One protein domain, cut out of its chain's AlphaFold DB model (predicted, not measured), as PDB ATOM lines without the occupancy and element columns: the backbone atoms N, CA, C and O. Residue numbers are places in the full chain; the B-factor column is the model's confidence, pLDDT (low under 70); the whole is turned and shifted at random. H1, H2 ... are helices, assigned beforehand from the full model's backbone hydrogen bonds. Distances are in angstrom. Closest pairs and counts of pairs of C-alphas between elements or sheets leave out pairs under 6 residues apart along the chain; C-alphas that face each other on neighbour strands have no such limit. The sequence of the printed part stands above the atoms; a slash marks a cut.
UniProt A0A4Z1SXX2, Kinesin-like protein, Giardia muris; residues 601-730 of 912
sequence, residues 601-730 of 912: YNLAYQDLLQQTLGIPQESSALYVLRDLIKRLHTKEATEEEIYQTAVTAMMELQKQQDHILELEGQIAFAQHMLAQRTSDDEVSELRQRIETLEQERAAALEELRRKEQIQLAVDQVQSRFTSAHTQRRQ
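What this domain is: This is residues 601 to 730 of the 912 residues of the protein "Kinesin-like protein" of Giardia muris (UniProt A0A4Z1SXX2). What shape does the model have? A long helical hairpin, H3 and H4, makes the length of a rod, and a shorter hairpin, H1 and H2, packs beside it at the end where H3 begins and H4 ends. Residues 725 to 730 of H4 stick out. What is it built of? The printed part has 130 residues with four named helices, H1 to H4 in chain order, and no named strand; it is all helix, an up-and-down bundle in which each helix runs against the one before. It is only just extended, close to loose, with a radius of gyration of the C-alphas of 21.3 A and spans of 73 by 26 by 20 A.

Where its parts are: Where are the shorter helices? H1, residues 601 to 611, starts with C-alpha 601 at (206.647, 109.626, 95.240) and is 15.4 A long from first to last C-alpha. H2, residues 620 to 634, is 21.0 A long. Where are the longer ones? H3, residues 639 to 674, is 53.5 A long. H4, residues 680 to 730, is 74.0 A long and ends with C-alpha 730 at (223.713, 103.858, 89.436).

How they stand to each other: What does H1 touch? It touches H2, closest C-alphas Tyr 601 and His 633 at 5.8 A, and residues 709 to 721 of H4, closest Ala 604 and Val 717 at 5.6 A. H1 and H3 are apart. How do H3 and H4 meet? They touch, closest C-alphas Ile 667 and Ile 690 at 5.8 A, at a shallow tilt of 19 degrees, opposite ways. Are the backbones helical? Every O i to N i+4 pair is within hydrogen-bond range in H1 and H2, as are 30 of 32 in H3 and 45 of 47 in H4.

The domain as a whole: How large is it? The two C-alphas farthest apart, Ser 679 and Gln 730, are 74.6 A apart. Is there a cut or a long link? The printed part has no cut; the links H2 to H3 and H3 to H4 are tight, and H1 to H2 is short. Where is confidence low? The pLDDT is under 70 in 70 residues, among them 601 to 647 and 713 to 730.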
ATOM      1  N   TYR A 601     207.452 108.624  94.546       57.84
ATOM      2  CA  TYR A 601     206.647 109.626  95.240       57.84
ATOM      3  C   TYR A 601     205.219 109.103  95.477       57.84
ATOM      4  O   TYR A 601     204.728 109.169  96.603       57.84
ATOM      5  N   ASN A 602     204.595 108.468  94.474       59.91
ATOM      6  CA  ASN A 602     203.302 107.785  94.632       59.91
ATOM      7  C   ASN A 602     203.382 106.624  95.637       59.91
ATOM      8  O   ASN A 602     202.504 106.476  96.488       59.91
ATOM      9  N   LEU A 603     204.457 105.828  95.593       63.62
ATOM     10  CA  LEU A 603     204.673 104.756  96.571       63.62
ATOM     11  C   LEU A 603     204.954 105.299  97.985       63.62
ATOM     12  O   LEU A 603     204.504 104.708  98.962       63.62
ATOM     13  N   ALA A 604     205.677 106.414  98.129       60.78
ATOM     14  CA  ALA A 604     205.883 107.074  99.421       60.78
ATOM     15  C   ALA A 604     204.577 107.664  99.987       60.78
ATOM     16  O   ALA A 604     204.332 107.575 101.188       60.78
ATOM     17  N   TYR A 605     203.708 108.203  99.126       60.41
ATOM     18  CA  TYR A 605     202.390 108.709  99.509       60.41
ATOM     19  C   TYR A 605     201.460 107.591 100.009       60.41
ATOM     20  O   TYR A 605     200.787 107.762 101.025       60.41
ATOM     21  N   GLN A 606     201.457 106.425  99.350       63.78
ATOM     22  CA  GLN A 606     200.683 105.261  99.803       63.78
ATOM     23  C   GLN A 606     201.177 104.717 101.153       63.78
ATOM     24  O   GLN A 606     200.357 104.480 102.040       63.78
ATOM     25  N   ASP A 607     202.494 104.600 101.357       64.06
ATOM     26  CA  ASP A 607     203.066 104.201 102.651       64.06
ATOM     27  C   ASP A 607     202.723 105.195 103.772       64.06
ATOM     28  O   ASP A 607     202.307 104.771 104.852       64.06
ATOM     29  N   LEU A 608     202.818 106.509 103.519       63.62
ATOM     30  CA  LEU A 608     202.424 107.538 104.489       63.62
ATOM     31  C   LEU A 608     200.951 107.383 104.897       63.62
ATOM     32  O   LEU A 608     200.625 107.442 106.083       63.62
ATOM     33  N   LEU A 609     200.050 107.156 103.936       61.84
ATOM     34  CA  LEU A 609     198.630 106.916 104.216       61.84
ATOM     35  C   LEU A 609     198.388 105.605 104.979       61.84
ATOM     36  O   LEU A 609     197.503 105.564 105.830       61.84
ATOM     37  N   GLN A 610     199.172 104.555 104.719       67.19
ATOM     38  CA  GLN A 610     199.031 103.266 105.397       67.19
ATOM     39  C   GLN A 610     199.552 103.284 106.845       67.19
ATOM     40  O   GLN A 610     198.975 102.620 107.702       67.19
ATOM     41  N   GLN A 611     200.614 104.038 107.142       62.59
ATOM     42  CA  GLN A 611     201.232 104.048 108.478       62.59
ATOM     43  C   GLN A 611     200.665 105.124 109.413       62.59
ATOM     44  O   GLN A 611     200.804 105.017 110.628       62.59
ATOM     45  N   THR A 612     199.947 106.112 108.870       58.62
ATOM     46  CA  THR A 612     199.233 107.140 109.654       58.62
ATOM     47  C   THR A 612     197.777 106.759 109.971       58.62
ATOM     48  O   THR A 612     197.018 107.569 110.507       58.62
ATOM     49  N   LEU A 613     197.381 105.506 109.690       56.69
ATOM     50  CA  LEU A 613     196.087 104.916 110.059       56.69
ATOM     51  C   LEU A 613     195.888 104.903 111.586       56.69
ATOM     52  O   LEU A 613     196.345 104.001 112.282       56.69
ATOM     53  N   GLY A 614     195.160 105.901 112.089       55.03
ATOM     54  CA  GLY A 614     194.872 106.096 113.516       55.03
ATOM     55  C   GLY A 614     195.149 107.520 114.007       55.03
ATOM     56  O   GLY A 614     194.604 107.925 115.030       55.03
ATOM     57  N   ILE A 615     195.930 108.304 113.259       58.69
ATOM     58  CA  ILE A 615     196.165 109.724 113.541       58.69
ATOM     59  C   ILE A 615     195.016 110.554 112.926       58.69
ATOM     60  O   ILE A 615     194.617 110.280 111.788       58.69
ATOM     61  N   PRO A 616     194.473 111.579 113.619       57.31
ATOM     62  CA  PRO A 616     193.462 112.472 113.051       57.31
ATOM     63  C   PRO A 616     193.929 113.126 111.743       57.31
ATOM     64  O   PRO A 616     195.039 113.656 111.667       57.31
ATOM     65  N   GLN A 617     193.071 113.138 110.717       54.03
ATOM     66  CA  GLN A 617     193.429 113.687 109.397       54.03
ATOM     67  C   GLN A 617     193.668 115.206 109.405       54.03
ATOM     68  O   GLN A 617     194.293 115.729 108.486       54.03
ATOM     69  N   GLU A 618     193.199 115.888 110.451       53.34
ATOM     70  CA  GLU A 618     193.383 117.318 110.726       53.34
ATOM     71  C   GLU A 618     194.766 117.654 111.324       53.34
ATOM     72  O   GLU A 618     195.067 118.822 111.562       53.34
ATOM     73  N   SER A 619     195.626 116.657 111.573       61.47
ATOM     74  CA  SER A 619     196.985 116.877 112.084       61.47
ATOM     75  C   SER A 619     197.822 117.728 111.119       61.47
ATOM     76  O   SER A 619     198.083 117.330 109.980       61.47
ATOM     77  N   SER A 620     198.305 118.875 111.602       57.44
ATOM     78  CA  SER A 620     199.159 119.809 110.856       57.44
ATOM     79  C   SER A 620     200.431 119.149 110.317       57.44
ATOM     80  O   SER A 620     200.777 119.352 109.156       57.44
ATOM     81  N   ALA A 621     201.085 118.295 111.108       57.12
ATOM     82  CA  ALA A 621     202.263 117.540 110.679       57.12
ATOM     83  C   ALA A 621     201.952 116.594 109.502       57.12
ATOM     84  O   ALA A 621     202.730 116.503 108.552       57.12
ATOM     85  N   LEU A 622     200.784 115.937 109.507       61.09
ATOM     86  CA  LEU A 622     200.353 115.106 108.378       61.09
ATOM     87  C   LEU A 622     199.960 115.932 107.153       61.09
ATOM     88  O   LEU A 622     200.177 115.480 106.030       61.09
ATOM     89  N   TYR A 623     199.404 117.128 107.346       65.56
ATOM     90  CA  TYR A 623     199.148 118.062 106.252       65.56
ATOM     91  C   TYR A 623     200.462 118.491 105.581       65.56
ATOM     92  O   TYR A 623     200.591 118.328 104.370       65.56
ATOM     93  N   VAL A 624     201.460 118.926 106.361       63.66
ATOM     94  CA  VAL A 624     202.794 119.314 105.864       63.66
ATOM     95  C   VAL A 624     203.484 118.155 105.139       63.66
ATOM     96  O   VAL A 624     203.995 118.349 104.042       63.66
ATOM     97  N   LEU A 625     203.441 116.930 105.676       63.50
ATOM     98  CA  LEU A 625     204.031 115.761 105.007       63.50
ATOM     99  C   LEU A 625     203.308 115.385 103.702       63.50
ATOM    100  O   LEU A 625     203.956 115.021 102.720       63.50
ATOM    101  N   ARG A 626     201.974 115.493 103.656       66.38
ATOM    102  CA  ARG A 626     201.187 115.248 102.432       66.38
ATOM    103  C   ARG A 626     201.398 116.336 101.379       66.38
ATOM    104  O   ARG A 626     201.391 116.016 100.193       66.38
ATOM    105  N   ASP A 627     201.564 117.589 101.791       67.56
ATOM    106  CA  ASP A 627     201.911 118.715 100.920       67.56
ATOM    107  C   ASP A 627     203.329 118.566 100.352       67.56
ATOM    108  O   ASP A 627     203.513 118.580  99.137       67.56
ATOM    109  N   LEU A 628     204.316 118.303 101.212       64.44
ATOM    110  CA  LEU A 628     205.706 118.119 100.813       64.44
ATOM    111  C   LEU A 628     205.862 116.970  99.805       64.44
ATOM    112  O   LEU A 628     206.497 117.154  98.772       64.44
ATOM    113  N   ILE A 629     205.230 115.808 100.027       62.72
ATOM    114  CA  ILE A 629     205.280 114.694  99.059       62.72
ATOM    115  C   ILE A 629     204.645 115.075  97.708       62.72
ATOM    116  O   ILE A 629     205.150 114.653  96.666       62.72
ATOM    117  N   LYS A 630     203.597 115.913  97.692       65.06
ATOM    118  CA  LYS A 630     203.017 116.443  96.444       65.06
ATOM    119  C   LYS A 630     203.968 117.413  95.742       65.06
ATOM    120  O   LYS A 630     204.232 117.214  94.560       65.06
ATOM    121  N   ARG A 631     204.537 118.391  96.459       60.84
ATOM    122  CA  ARG A 631     205.502 119.353  95.894       60.84
ATOM    123  C   ARG A 631     206.804 118.690  95.433       60.84
ATOM    124  O   ARG A 631     207.436 119.137  94.482       60.84
ATOM    125  N   LEU A 632     207.194 117.572  96.044       59.53
ATOM    126  CA  LEU A 632     208.305 116.741  95.573       59.53
ATOM    127  C   LEU A 632     207.964 116.013  94.260       59.53
ATOM    128  O   LEU A 632     208.825 115.902  93.389       59.53
ATOM    129  N   HIS A 633     206.721 115.549  94.092       59.00
ATOM    130  CA  HIS A 633     206.248 114.908  92.856       59.00
ATOM    131  C   HIS A 633     206.130 115.911  91.689       59.00
ATOM    132  O   HIS A 633     206.535 115.596  90.569       59.00
ATOM    133  N   THR A 634     205.677 117.144  91.945       61.81
ATOM    134  CA  THR A 634     205.675 118.248  90.958       61.81
ATOM    135  C   THR A 634     207.065 118.853  90.702       61.81
ATOM    136  O   THR A 634     207.237 119.567  89.715       61.81
ATOM    137  N   LYS A 635     208.074 118.509  91.522       57.25
ATOM    138  CA  LYS A 635     209.448 119.066  91.539       57.25
ATOM    139  C   LYS A 635     209.539 120.535  91.985       57.25
ATOM    140  O   LYS A 635     210.524 121.205  91.691       57.25
ATOM    141  N   GLU A 636     208.525 121.020  92.689       53.22
ATOM    142  CA  GLU A 636     208.482 122.357  93.293       53.22
ATOM    143  C   GLU A 636     209.217 122.405  94.645       53.22
ATOM    144  O   GLU A 636     209.630 123.478  95.075       53.22
ATOM    145  N   ALA A 637     209.395 121.251  95.299       57.53
ATOM    146  CA  ALA A 637     210.183 121.092  96.519       57.53
ATOM    147  C   ALA A 637     211.547 120.432  96.257       57.53
ATOM    148  O   ALA A 637     211.712 119.589  95.369       57.53
ATOM    149  N   THR A 638     212.515 120.785  97.093       60.28
ATOM    150  CA  THR A 638     213.880 120.250  97.127       60.28
ATOM    151  C   THR A 638     214.000 119.048  98.068       60.28
ATOM    152  O   THR A 638     213.217 118.883  99.001       60.28
ATOM    153  N   GLU A 639     215.021 118.199  97.879       58.28
ATOM    154  CA  GLU A 639     215.289 117.104  98.833       58.28
ATOM    155  C   GLU A 639     215.667 117.631 100.231       58.28
ATOM    156  O   GLU A 639     215.412 116.959 101.227       58.28
ATOM    157  N   GLU A 640     216.229 118.840 100.317       63.19
ATOM    158  CA  GLU A 640     216.645 119.506 101.558       63.19
ATOM    159  C   GLU A 640     215.456 119.779 102.502       63.19
ATOM    160  O   GLU A 640     215.573 119.586 103.712       63.19
ATOM    161  N   GLU A 641     214.266 120.064 101.958       62.81
ATOM    162  CA  GLU A 641     213.016 120.182 102.728       62.81
ATOM    163  C   GLU A 641     212.597 118.868 103.415       62.81
ATOM    164  O   GLU A 641     211.970 118.907 104.477       62.81
ATOM    165  N   ILE A 642     212.970 117.698 102.873       62.84
ATOM    166  CA  ILE A 642     212.723 116.397 103.525       62.84
ATOM    167  C   ILE A 642     213.582 116.282 104.784       62.84
ATOM    168  O   ILE A 642     213.067 115.945 105.850       62.84
ATOM    169  N   TYR A 643     214.877 116.596 104.675       60.12
ATOM    170  CA  TYR A 643     215.794 116.576 105.817       60.12
ATOM    171  C   TYR A 643     215.369 117.604 106.873       60.12
ATOM    172  O   TYR A 643     215.323 117.265 108.054       60.12
ATOM    173  N   GLN A 644     214.968 118.811 106.463       68.81
ATOM    174  CA  GLN A 644     214.482 119.837 107.387       68.81
ATOM    175  C   GLN A 644     213.192 119.407 108.110       68.81
ATOM    176  O   GLN A 644     213.056 119.618 109.318       68.81
ATOM    177  N   THR A 645     212.269 118.741 107.408       65.94
ATOM    178  CA  THR A 645     211.034 118.204 108.005       65.94
ATOM    179  C   THR A 645     211.335 117.068 108.989       65.94
ATOM    180  O   THR A 645     210.756 117.032 110.075       65.94
ATOM    181  N   ALA A 646     212.287 116.185 108.665       63.12
ATOM    182  CA  ALA A 646     212.736 115.113 109.557       63.12
ATOM    183  C   ALA A 646     213.399 115.654 110.836       63.12
ATOM    184  O   ALA A 646     213.055 115.219 111.933       63.12
ATOM    185  N   VAL A 647     214.289 116.647 110.716       63.66
ATOM    186  CA  VAL A 647     214.916 117.325 111.867       63.66
ATOM    187  C   VAL A 647     213.868 118.022 112.741       63.66
ATOM    188  O   VAL A 647     213.921 117.910 113.965       63.66
ATOM    189  N   THR A 648     212.879 118.684 112.132       71.38
ATOM    190  CA  THR A 648     211.784 119.346 112.864       71.38
ATOM    191  C   THR A 648     210.957 118.335 113.667       71.38
ATOM    192  O   THR A 648     210.717 118.548 114.856       71.38
ATOM    193  N   ALA A 649     210.591 117.196 113.066       64.62
ATOM    194  CA  ALA A 649     209.872 116.127 113.760       64.62
ATOM    195  C   ALA A 649     210.688 115.532 114.929       64.62
ATOM    196  O   ALA A 649     210.141 115.337 116.017       64.62
ATOM    197  N   MET A 650     212.006 115.350 114.759       65.69
ATOM    198  CA  MET A 650     212.892 114.877 115.831       65.69
ATOM    199  C   MET A 650     212.960 115.866 117.005       65.69
ATOM    200  O   MET A 650     212.910 115.450 118.163       65.69
ATOM    201  N   MET A 651     213.040 117.172 116.730       66.25
ATOM    202  CA  MET A 651     213.033 118.209 117.772       66.25
ATOM    203  C   MET A 651     211.697 118.259 118.525       66.25
ATOM    204  O   MET A 651     211.677 118.372 119.752       66.25
ATOM    205  N   GLU A 652     210.575 118.119 117.815       73.25
ATOM    206  CA  GLU A 652     209.242 118.035 118.421       73.25
ATOM    207  C   GLU A 652     209.022 116.777 119.273       73.25
ATOM    208  O   GLU A 652     208.247 116.827 120.235       73.25
ATOM    209  N   LEU A 653     209.679 115.667 118.921       72.19
ATOM    210  CA  LEU A 653     209.680 114.423 119.686       72.19
ATOM    211  C   LEU A 653     210.497 114.576 120.978       72.19
ATOM    212  O   LEU A 653     209.990 114.261 122.055       72.19
ATOM    213  N   GLN A 654     211.712 115.129 120.888       68.19
ATOM    214  CA  GLN A 654     212.572 115.391 122.050       68.19
ATOM    215  C   GLN A 654     211.881 116.319 123.062       68.19
ATOM    216  O   GLN A 654     211.820 115.990 124.243       68.19
ATOM    217  N   LYS A 655     211.256 117.416 122.596       77.12
ATOM    218  CA  LYS A 655     210.525 118.368 123.460       77.12
ATOM    219  C   LYS A 655     209.417 117.694 124.286       77.12
ATOM    220  O   LYS A 655     209.179 118.107 125.417       77.12
ATOM    221  N   GLN A 656     208.767 116.646 123.762       83.38
ATOM    222  CA  GLN A 656     207.776 115.874 124.527       83.38
ATOM    223  C   GLN A 656     208.404 114.845 125.479       83.38
ATOM    224  O   GLN A 656     207.888 114.646 126.578       83.38
ATOM    225  N   GLN A 657     209.529 114.223 125.117       77.12
ATOM    226  CA  GLN A 657     210.263 113.341 126.037       77.12
ATOM    227  C   GLN A 657     210.789 114.115 127.256       77.12
ATOM    228  O   GLN A 657     210.624 113.661 128.390       77.12
ATOM    229  N   ASP A 658     211.332 115.315 127.042       78.31
ATOM    230  CA  ASP A 658     211.826 116.190 128.110       78.31
ATOM    231  C   ASP A 658     210.689 116.647 129.048       78.31
ATOM    232  O   ASP A 658     210.847 116.634 130.269       78.31
ATOM    233  N   HIS A 659     209.511 116.973 128.501       85.25
ATOM    234  CA  HIS A 659     208.332 117.341 129.293       85.25
ATOM    235  C   HIS A 659     207.807 116.180 130.160       85.25
ATOM    236  O   HIS A 659     207.454 116.378 131.324       85.25
ATOM    237  N   ILE A 660     207.815 114.945 129.642       84.00
ATOM    238  CA  ILE A 660     207.440 113.751 130.421       84.00
ATOM    239  C   ILE A 660     208.423 113.519 131.579       84.00
ATOM    240  O   ILE A 660     207.988 113.204 132.688       84.00
ATOM    241  N   LEU A 661     209.726 113.725 131.359       80.88
ATOM    242  CA  LEU A 661     210.742 113.645 132.417       80.88
ATOM    243  C   LEU A 661     210.557 114.734 133.487       80.88
ATOM    244  O   LEU A 661     210.780 114.469 134.671       80.88
ATOM    245  N   GLU A 662     210.113 115.936 133.105       85.00
ATOM    246  CA  GLU A 662     209.758 116.987 134.063       85.00
ATOM    247  C   GLU A 662     208.566 116.570 134.937       85.00
ATOM    248  O   GLU A 662     208.656 116.628 136.166       85.00
ATOM    249  N   LEU A 663     207.479 116.082 134.326       87.00
ATOM    250  CA  LEU A 663     206.293 115.602 135.043       87.00
ATOM    251  C   LEU A 663     206.630 114.435 135.985       87.00
ATOM    252  O   LEU A 663     206.181 114.422 137.129       87.00
ATOM    253  N   GLU A 664     207.477 113.490 135.564       84.81
ATOM    254  CA  GLU A 664     207.986 112.423 136.439       84.81
ATOM    255  C   GLU A 664     208.800 112.967 137.622       84.81
ATOM    256  O   GLU A 664     208.656 112.478 138.746       84.81
ATOM    257  N   GLY A 665     209.597 114.017 137.407       81.81
ATOM    258  CA  GLY A 665     210.293 114.741 138.472       81.81
ATOM    259  C   GLY A 665     209.339 115.410 139.468       81.81
ATOM    260  O   GLY A 665     209.534 115.284 140.680       81.81
ATOM    261  N   GLN A 666     208.283 116.069 138.978       86.19
ATOM    262  CA  GLN A 666     207.263 116.706 139.818       86.19
ATOM    263  C   GLN A 666     206.461 115.667 140.627       86.19
ATOM    264  O   GLN A 666     206.267 115.853 141.832       86.19
ATOM    265  N   ILE A 667     206.072 114.540 140.015       87.69
ATOM    266  CA  ILE A 667     205.398 113.415 140.692       87.69
ATOM    267  C   ILE A 667     206.293 112.836 141.793       87.69
ATOM    268  O   ILE A 667     205.855 112.710 142.936       87.69
ATOM    269  N   ALA A 668     207.559 112.532 141.487       84.06
ATOM    270  CA  ALA A 668     208.495 111.971 142.460       84.06
ATOM    271  C   ALA A 668     208.751 112.923 143.645       84.06
ATOM    272  O   ALA A 668     208.841 112.479 144.792       84.06
ATOM    273  N   PHE A 669     208.819 114.236 143.393       85.88
ATOM    274  CA  PHE A 669     208.925 115.245 144.449       85.88
ATOM    275  C   PHE A 669     207.666 115.297 145.329       85.88
ATOM    276  O   PHE A 669     207.777 115.281 146.557       85.88
ATOM    277  N   ALA A 670     206.472 115.295 144.730       83.62
ATOM    278  CA  ALA A 670     205.209 115.295 145.468       83.62
ATOM    279  C   ALA A 670     205.021 114.010 146.300       83.62
ATOM    280  O   ALA A 670     204.633 114.084 147.466       83.62
ATOM    281  N   GLN A 671     205.380 112.842 145.756       85.81
ATOM    282  CA  GLN A 671     205.377 111.561 146.475       85.81
ATOM    283  C   GLN A 671     206.381 111.547 147.645       85.81
ATOM    284  O   GLN A 671     206.057 111.063 148.731       85.81
ATOM    285  N   HIS A 672     207.575 112.125 147.472       85.25
ATOM    286  CA  HIS A 672     208.553 112.281 148.555       85.25
ATOM    287  C   HIS A 672     208.053 113.234 149.656       85.25
ATOM    288  O   HIS A 672     208.208 112.941 150.841       85.25
ATOM    289  N   MET A 673     207.407 114.345 149.287       82.12
ATOM    290  CA  MET A 673     206.773 115.265 150.241       82.12
ATOM    291  C   MET A 673     205.636 114.585 151.016       82.12
ATOM    292  O   MET A 673     205.572 114.717 152.238       82.12
ATOM    293  N   LEU A 674     204.791 113.800 150.338       84.31
ATOM    294  CA  LEU A 674     203.710 113.020 150.950       84.31
ATOM    295  C   LEU A 674     204.237 112.025 152.002       84.31
ATOM    296  O   LEU A 674     203.624 111.853 153.052       84.31
ATOM    297  N   ALA A 675     205.397 111.411 151.752       80.56
ATOM    298  CA  ALA A 675     206.049 110.472 152.669       80.56
ATOM    299  C   ALA A 675     206.663 111.116 153.935       80.56
ATOM    300  O   ALA A 675     207.114 110.388 154.819       80.56
ATOM    301  N   GLN A 676     206.696 112.451 154.042       78.38
ATOM    302  CA  GLN A 676     207.318 113.186 155.157       78.38
ATOM    303  C   GLN A 676     206.335 114.043 155.979       78.38
ATOM    304  O   GLN A 676     206.771 114.841 156.812       78.38
ATOM    305  N   ARG A 677     205.018 113.912 155.759       77.56
ATOM    306  CA  ARG A 677     203.977 114.739 156.401       77.56
ATOM    307  C   ARG A 677     203.071 113.925 157.329       77.56
ATOM    308  O   ARG A 677     202.958 112.710 157.202       77.56
ATOM    309  N   THR A 678     202.447 114.612 158.285       57.56
ATOM    310  CA  THR A 678     201.643 114.022 159.379       57.56
ATOM    311  C   THR A 678     200.310 114.757 159.588       57.56
ATOM    312  O   THR A 678     199.747 114.739 160.679       57.56
ATOM    313  N   SER A 679     199.866 115.475 158.562       74.19
ATOM    314  CA  SER A 679     198.820 116.499 158.568       74.19
ATOM    315  C   SER A 679     197.781 116.116 157.513       74.19
ATOM    316  O   SER A 679     198.078 116.189 156.324       74.19
ATOM    317  N   ASP A 680     196.588 115.680 157.929       71.25
ATOM    318  CA  ASP A 680     195.610 115.060 157.017       71.25
ATOM    319  C   ASP A 680     195.180 115.982 155.858       71.25
ATOM    320  O   ASP A 680     195.063 115.517 154.724       71.25
ATOM    321  N   ASP A 681     195.030 117.288 156.105       74.00
ATOM    322  CA  ASP A 681     194.666 118.271 155.072       74.00
ATOM    323  C   ASP A 681     195.770 118.429 154.003       74.00
ATOM    324  O   ASP A 681     195.502 118.299 152.808       74.00
ATOM    325  N   GLU A 682     197.032 118.614 154.420       72.50
ATOM    326  CA  GLU A 682     198.194 118.706 153.510       72.50
ATOM    327  C   GLU A 682     198.419 117.385 152.747       72.50
ATOM    328  O   GLU A 682     198.802 117.377 151.576       72.50
ATOM    329  N   VAL A 683     198.159 116.246 153.400       81.75
ATOM    330  CA  VAL A 683     198.211 114.904 152.798       81.75
ATOM    331  C   VAL A 683     197.110 114.721 151.748       81.75
ATOM    332  O   VAL A 683     197.342 114.039 150.749       81.75
ATOM    333  N   SER A 684     195.937 115.330 151.936       84.00
ATOM    334  CA  SER A 684     194.844 115.335 150.956       84.00
ATOM    335  C   SER A 684     195.201 116.172 149.720       84.00
ATOM    336  O   SER A 684     195.127 115.677 148.594       84.00
ATOM    337  N   GLU A 685     195.692 117.400 149.922       85.94
ATOM    338  CA  GLU A 685     196.116 118.300 148.838       85.94
ATOM    339  C   GLU A 685     197.257 117.696 147.999       85.94
ATOM    340  O   GLU A 685     197.185 117.665 146.767       85.94
ATOM    341  N   LEU A 686     198.276 117.119 148.648       85.38
ATOM    342  CA  LEU A 686     199.380 116.444 147.953       85.38
ATOM    343  C   LEU A 686     198.913 115.228 147.139       85.38
ATOM    344  O   LEU A 686     199.432 115.002 146.046       85.38
ATOM    345  N   ARG A 687     197.917 114.465 147.614       87.69
ATOM    346  CA  ARG A 687     197.319 113.360 146.839       87.69
ATOM    347  C   ARG A 687     196.602 113.873 145.595       87.69
ATOM    348  O   ARG A 687     196.825 113.329 144.518       87.69
ATOM    349  N   GLN A 688     195.816 114.943 145.718       90.06
ATOM    350  CA  GLN A 688     195.136 115.566 144.580       90.06
ATOM    351  C   GLN A 688     196.135 116.158 143.565       90.06
ATOM    352  O   GLN A 688     195.908 116.084 142.350       90.06
ATOM    353  N   ARG A 689     197.278 116.697 144.022       90.56
ATOM    354  CA  ARG A 689     198.330 117.165 143.102       90.56
ATOM    355  C   ARG A 689     199.075 116.017 142.414       90.56
ATOM    356  O   ARG A 689     199.401 116.153 141.240       90.56
ATOM    357  N   ILE A 690     199.295 114.886 143.088       90.75
ATOM    358  CA  ILE A 690     199.842 113.673 142.450       90.75
ATOM    359  C   ILE A 690     198.867 113.139 141.394       90.75
ATOM    360  O   ILE A 690     199.284 112.897 140.270       90.75
ATOM    361  N   GLU A 691     197.572 113.028 141.709       92.25
ATOM    362  CA  GLU A 691     196.560 112.529 140.768       92.25
ATOM    363  C   GLU A 691     196.449 113.408 139.507       92.25
ATOM    364  O   GLU A 691     196.401 112.885 138.394       92.25
ATOM    365  N   THR A 692     196.480 114.738 139.653       92.88
ATOM    366  CA  THR A 692     196.485 115.653 138.493       92.88
ATOM    367  C   THR A 692     197.771 115.551 137.671       92.88
ATOM    368  O   THR A 692     197.689 115.450 136.450       92.88
ATOM    369  N   LEU A 693     198.947 115.471 138.303       89.44
ATOM    370  CA  LEU A 693     200.215 115.247 137.595       89.44
ATOM    371  C   LEU A 693     200.270 113.884 136.878       89.44
ATOM    372  O   LEU A 693     200.828 113.778 135.786       89.44
ATOM    373  N   GLU A 694     199.686 112.831 137.455       89.94
ATOM    374  CA  GLU A 694     199.596 111.509 136.823       89.94
ATOM    375  C   GLU A 694     198.646 111.516 135.610       89.94
ATOM    376  O   GLU A 694     198.940 110.857 134.609       89.94
ATOM    377  N   GLN A 695     197.571 112.315 135.640       91.88
ATOM    378  CA  GLN A 695     196.702 112.570 134.481       91.88
ATOM    379  C   GLN A 695     197.416 113.396 133.392       91.88
ATOM    380  O   GLN A 695     197.372 113.020 132.220       91.88
ATOM    381  N   GLU A 696     198.125 114.469 133.768       90.62
ATOM    382  CA  GLU A 696     198.959 115.285 132.865       90.62
ATOM    383  C   GLU A 696     200.012 114.402 132.155       90.62
ATOM    384  O   GLU A 696     200.109 114.396 130.924       90.62
ATOM    385  N   ARG A 697     200.723 113.549 132.907       92.00
ATOM    386  CA  ARG A 697     201.702 112.586 132.371       92.00
ATOM    387  C   ARG A 697     201.070 111.534 131.457       92.00
ATOM    388  O   ARG A 697     201.680 111.159 130.457       92.00
ATOM    389  N   ALA A 698     199.870 111.045 131.773       89.06
ATOM    390  CA  ALA A 698     199.166 110.083 130.925       89.06
ATOM    391  C   ALA A 698     198.796 110.683 129.555       89.06
ATOM    392  O   ALA A 698     198.951 110.004 128.538       89.06
ATOM    393  N   ALA A 699     198.378 111.953 129.518       88.62
ATOM    394  CA  ALA A 699     198.102 112.672 128.275       88.62
ATOM    395  C   ALA A 699     199.382 112.911 127.450       88.62
ATOM    396  O   ALA A 699     199.405 112.609 126.254       88.62
ATOM    397  N   ALA A 700     200.470 113.362 128.086       83.38
ATOM    398  CA  ALA A 700     201.760 113.566 127.421       83.38
ATOM    399  C   ALA A 700     202.323 112.260 126.818       83.38
ATOM    400  O   ALA A 700     202.801 112.249 125.684       83.38
ATOM    401  N   LEU A 701     202.182 111.128 127.520       83.75
ATOM    402  CA  LEU A 701     202.545 109.797 127.008       83.75
ATOM    403  C   LEU A 701     201.687 109.340 125.814       83.75
ATOM    404  O   LEU A 701     202.151 108.520 125.017       83.75
ATOM    405  N   GLU A 702     200.454 109.831 125.665       85.38
ATOM    406  CA  GLU A 702     199.657 109.575 124.462       85.38
ATOM    407  C   GLU A 702     200.086 110.471 123.291       85.38
ATOM    408  O   GLU A 702     200.181 109.989 122.161       85.38
ATOM    409  N   GLU A 703     200.417 111.743 123.541       82.62
ATOM    410  CA  GLU A 703     200.961 112.626 122.501       82.62
ATOM    411  C   GLU A 703     202.318 112.125 121.988       82.62
ATOM    412  O   GLU A 703     202.521 112.069 120.773       82.62
ATOM    413  N   LEU A 704     203.203 111.664 122.882       82.38
ATOM    414  CA  LEU A 704     204.492 111.071 122.516       82.38
ATOM    415  C   LEU A 704     204.318 109.952 121.479       82.38
ATOM    416  O   LEU A 704     204.932 110.008 120.419       82.38
ATOM    417  N   ARG A 705     203.409 108.998 121.723       81.69
ATOM    418  CA  ARG A 705     203.121 107.891 120.788       81.69
ATOM    419  C   ARG A 705     202.653 108.373 119.415       81.69
ATOM    420  O   ARG A 705     202.985 107.759 118.403       81.69
ATOM    421  N   ARG A 706     201.887 109.469 119.360       78.81
ATOM    422  CA  ARG A 706     201.450 110.080 118.092       78.81
ATOM    423  C   ARG A 706     202.641 110.701 117.350       78.81
ATOM    424  O   ARG A 706     202.727 110.553 116.133       78.81
ATOM    425  N   LYS A 707     203.590 111.331 118.057       80.62
ATOM    426  CA  LYS A 707     204.829 111.864 117.456       80.62
ATOM    427  C   LYS A 707     205.801 110.767 117.015       80.62
ATOM    428  O   LYS A 707     206.368 110.878 115.934       80.62
ATOM    429  N   GLU A 708     205.932 109.680 117.776       78.62
ATOM    430  CA  GLU A 708     206.720 108.498 117.390       78.62
ATOM    431  C   GLU A 708     206.215 107.886 116.071       78.62
ATOM    432  O   GLU A 708     207.011 107.567 115.189       78.62
ATOM    433  N   GLN A 709     204.890 107.786 115.893       73.50
ATOM    434  CA  GLN A 709     204.279 107.332 114.635       73.50
ATOM    435  C   GLN A 709     204.551 108.284 113.461       73.50
ATOM    436  O   GLN A 709     204.775 107.821 112.342       73.50
ATOM    437  N   ILE A 710     204.558 109.601 113.700       71.25
ATOM    438  CA  ILE A 710     204.905 110.596 112.676       71.25
ATOM    439  C   ILE A 710     206.377 110.445 112.275       71.25
ATOM    440  O   ILE A 710     206.647 110.279 111.088       71.25
ATOM    441  N   GLN A 711     207.313 110.420 113.233       74.81
ATOM    442  CA  GLN A 711     208.748 110.265 112.953       74.81
ATOM    443  C   GLN A 711     209.034 108.998 112.138       74.81
ATOM    444  O   GLN A 711     209.685 109.066 111.096       74.81
ATOM    445  N   LEU A 712     208.466 107.860 112.553       72.56
ATOM    446  CA  LEU A 712     208.621 106.575 111.869       72.56
ATOM    447  C   LEU A 712     208.141 106.619 110.406       72.56
ATOM    448  O   LEU A 712     208.705 105.926 109.552       72.56
ATOM    449  N   ALA A 713     207.123 107.428 110.097       66.69
ATOM    450  CA  ALA A 713     206.672 107.650 108.729       66.69
ATOM    451  C   ALA A 713     207.640 108.552 107.934       66.69
ATOM    452  O   ALA A 713     207.906 108.259 106.765       66.69
ATOM    453  N   VAL A 714     208.213 109.599 108.547       68.44
ATOM    454  CA  VAL A 714     209.207 110.469 107.884       68.44
ATOM    455  C   VAL A 714     210.480 109.697 107.534       68.44
ATOM    456  O   VAL A 714     210.910 109.738 106.380       68.44
ATOM    457  N   ASP A 715     211.027 108.924 108.477       68.94
ATOM    458  CA  ASP A 715     212.254 108.135 108.290       68.94
ATOM    459  C   ASP A 715     212.142 107.174 107.088       68.94
ATOM    460  O   ASP A 715     213.089 106.970 106.321       68.94
ATOM    461  N   GLN A 716     210.958 106.586 106.886       66.88
ATOM    462  CA  GLN A 716     210.695 105.656 105.786       66.88
ATOM    463  C   GLN A 716     210.490 106.353 104.439       66.88
ATOM    464  O   GLN A 716     210.958 105.838 103.417       66.88
ATOM    465  N   VAL A 717     209.860 107.533 104.420       65.56
ATOM    466  CA  VAL A 717     209.815 108.390 103.224       65.56
ATOM    467  C   VAL A 717     211.243 108.769 102.825       65.56
ATOM    468  O   VAL A 717     211.659 108.480 101.702       65.56
ATOM    469  N   GLN A 718     212.033 109.302 103.758       68.25
ATOM    470  CA  GLN A 718     213.433 109.684 103.547       68.25
ATOM    471  C   GLN A 718     214.274 108.507 103.016       68.25
ATOM    472  O   GLN A 718     214.943 108.636 101.991       68.25
ATOM    473  N   SER A 719     214.153 107.323 103.627       67.12
ATOM    474  CA  SER A 719     214.812 106.084 103.185       67.12
ATOM    475  C   SER A 719     214.467 105.687 101.740       67.12
ATOM    476  O   SER A 719     215.357 105.327 100.953       67.12
ATOM    477  N   ARG A 720     213.192 105.797 101.336       63.91
ATOM    478  CA  ARG A 720     212.761 105.520  99.953       63.91
ATOM    479  C   ARG A 720     213.301 106.543  98.958       63.91
ATOM    480  O   ARG A 720     213.772 106.134  97.894       63.91
ATOM    481  N   PHE A 721     213.306 107.830  99.304       65.38
ATOM    482  CA  PHE A 721     213.910 108.882  98.479       65.38
ATOM    483  C   PHE A 721     215.414 108.644  98.274       65.38
ATOM    484  O   PHE A 721     215.869 108.557  97.130       65.38
ATOM    485  N   THR A 722     216.176 108.409  99.349       64.38
ATOM    486  CA  THR A 722     217.614 108.088  99.274       64.38
ATOM    487  C   THR A 722     217.882 106.844  98.418       64.38
ATOM    488  O   THR A 722     218.815 106.824  97.607       64.38
ATOM    489  N   SER A 723     217.039 105.814  98.539       64.38
ATOM    490  CA  SER A 723     217.138 104.579  97.749       64.38
ATOM    491  C   SER A 723     216.879 104.825  96.257       64.38
ATOM    492  O   SER A 723     217.678 104.409  95.413       64.38
ATOM    493  N   ALA A 724     215.811 105.552  95.918       59.84
ATOM    494  CA  ALA A 724     215.467 105.892  94.541       59.84
ATOM    495  C   ALA A 724     216.519 106.804  93.887       59.84
ATOM    496  O   ALA A 724     216.906 106.578  92.734       59.84
ATOM    497  N   HIS A 725     217.052 107.793  94.613       60.25
ATOM    498  CA  HIS A 725     218.126 108.636  94.089       60.25
ATOM    499  C   HIS A 725     219.422 107.831  93.876       60.25
ATOM    500  O   HIS A 725     220.092 108.003  92.851       60.25
ATOM    501  N   THR A 726     219.744 106.890  94.770       57.88
ATOM    502  CA  THR A 726     220.891 105.979  94.610       57.88
ATOM    503  C   THR A 726     220.752 105.109  93.358       57.88
ATOM    504  O   THR A 726     221.698 105.022  92.571       57.88
ATOM    505  N   GLN A 727     219.566 104.548  93.097       55.94
ATOM    506  CA  GLN A 727     219.284 103.804  91.862       55.94
ATOM    507  C   GLN A 727     219.402 104.694  90.611       55.94
ATOM    508  O   GLN A 727     220.074 104.313  89.651       55.94
ATOM    509  N   ARG A 728     218.851 105.920  90.634       54.03
ATOM    510  CA  ARG A 728     219.007 106.907  89.542       54.03
ATOM    511  C   ARG A 728     220.481 107.265  89.279       54.03
ATOM    512  O   ARG A 728     220.863 107.443  88.122       54.03
ATOM    513  N   ARG A 729     221.333 107.328  90.314       48.53
ATOM    514  CA  ARG A 729     222.791 107.535  90.161       48.53
ATOM    515  C   ARG A 729     223.492 106.308  89.573       48.53
ATOM    516  O   ARG A 729     224.327 106.481  88.694       48.53
ATOM    517  N   GLN A 730     223.142 105.093  89.994       47.94
ATOM    518  CA  GLN A 730     223.713 103.858  89.436       47.94
ATOM    519  C   GLN A 730     223.338 103.661  87.957       47.94
ATOM    520  O   GLN A 730     224.197 103.301  87.151       47.94
TER     521      GLN A 730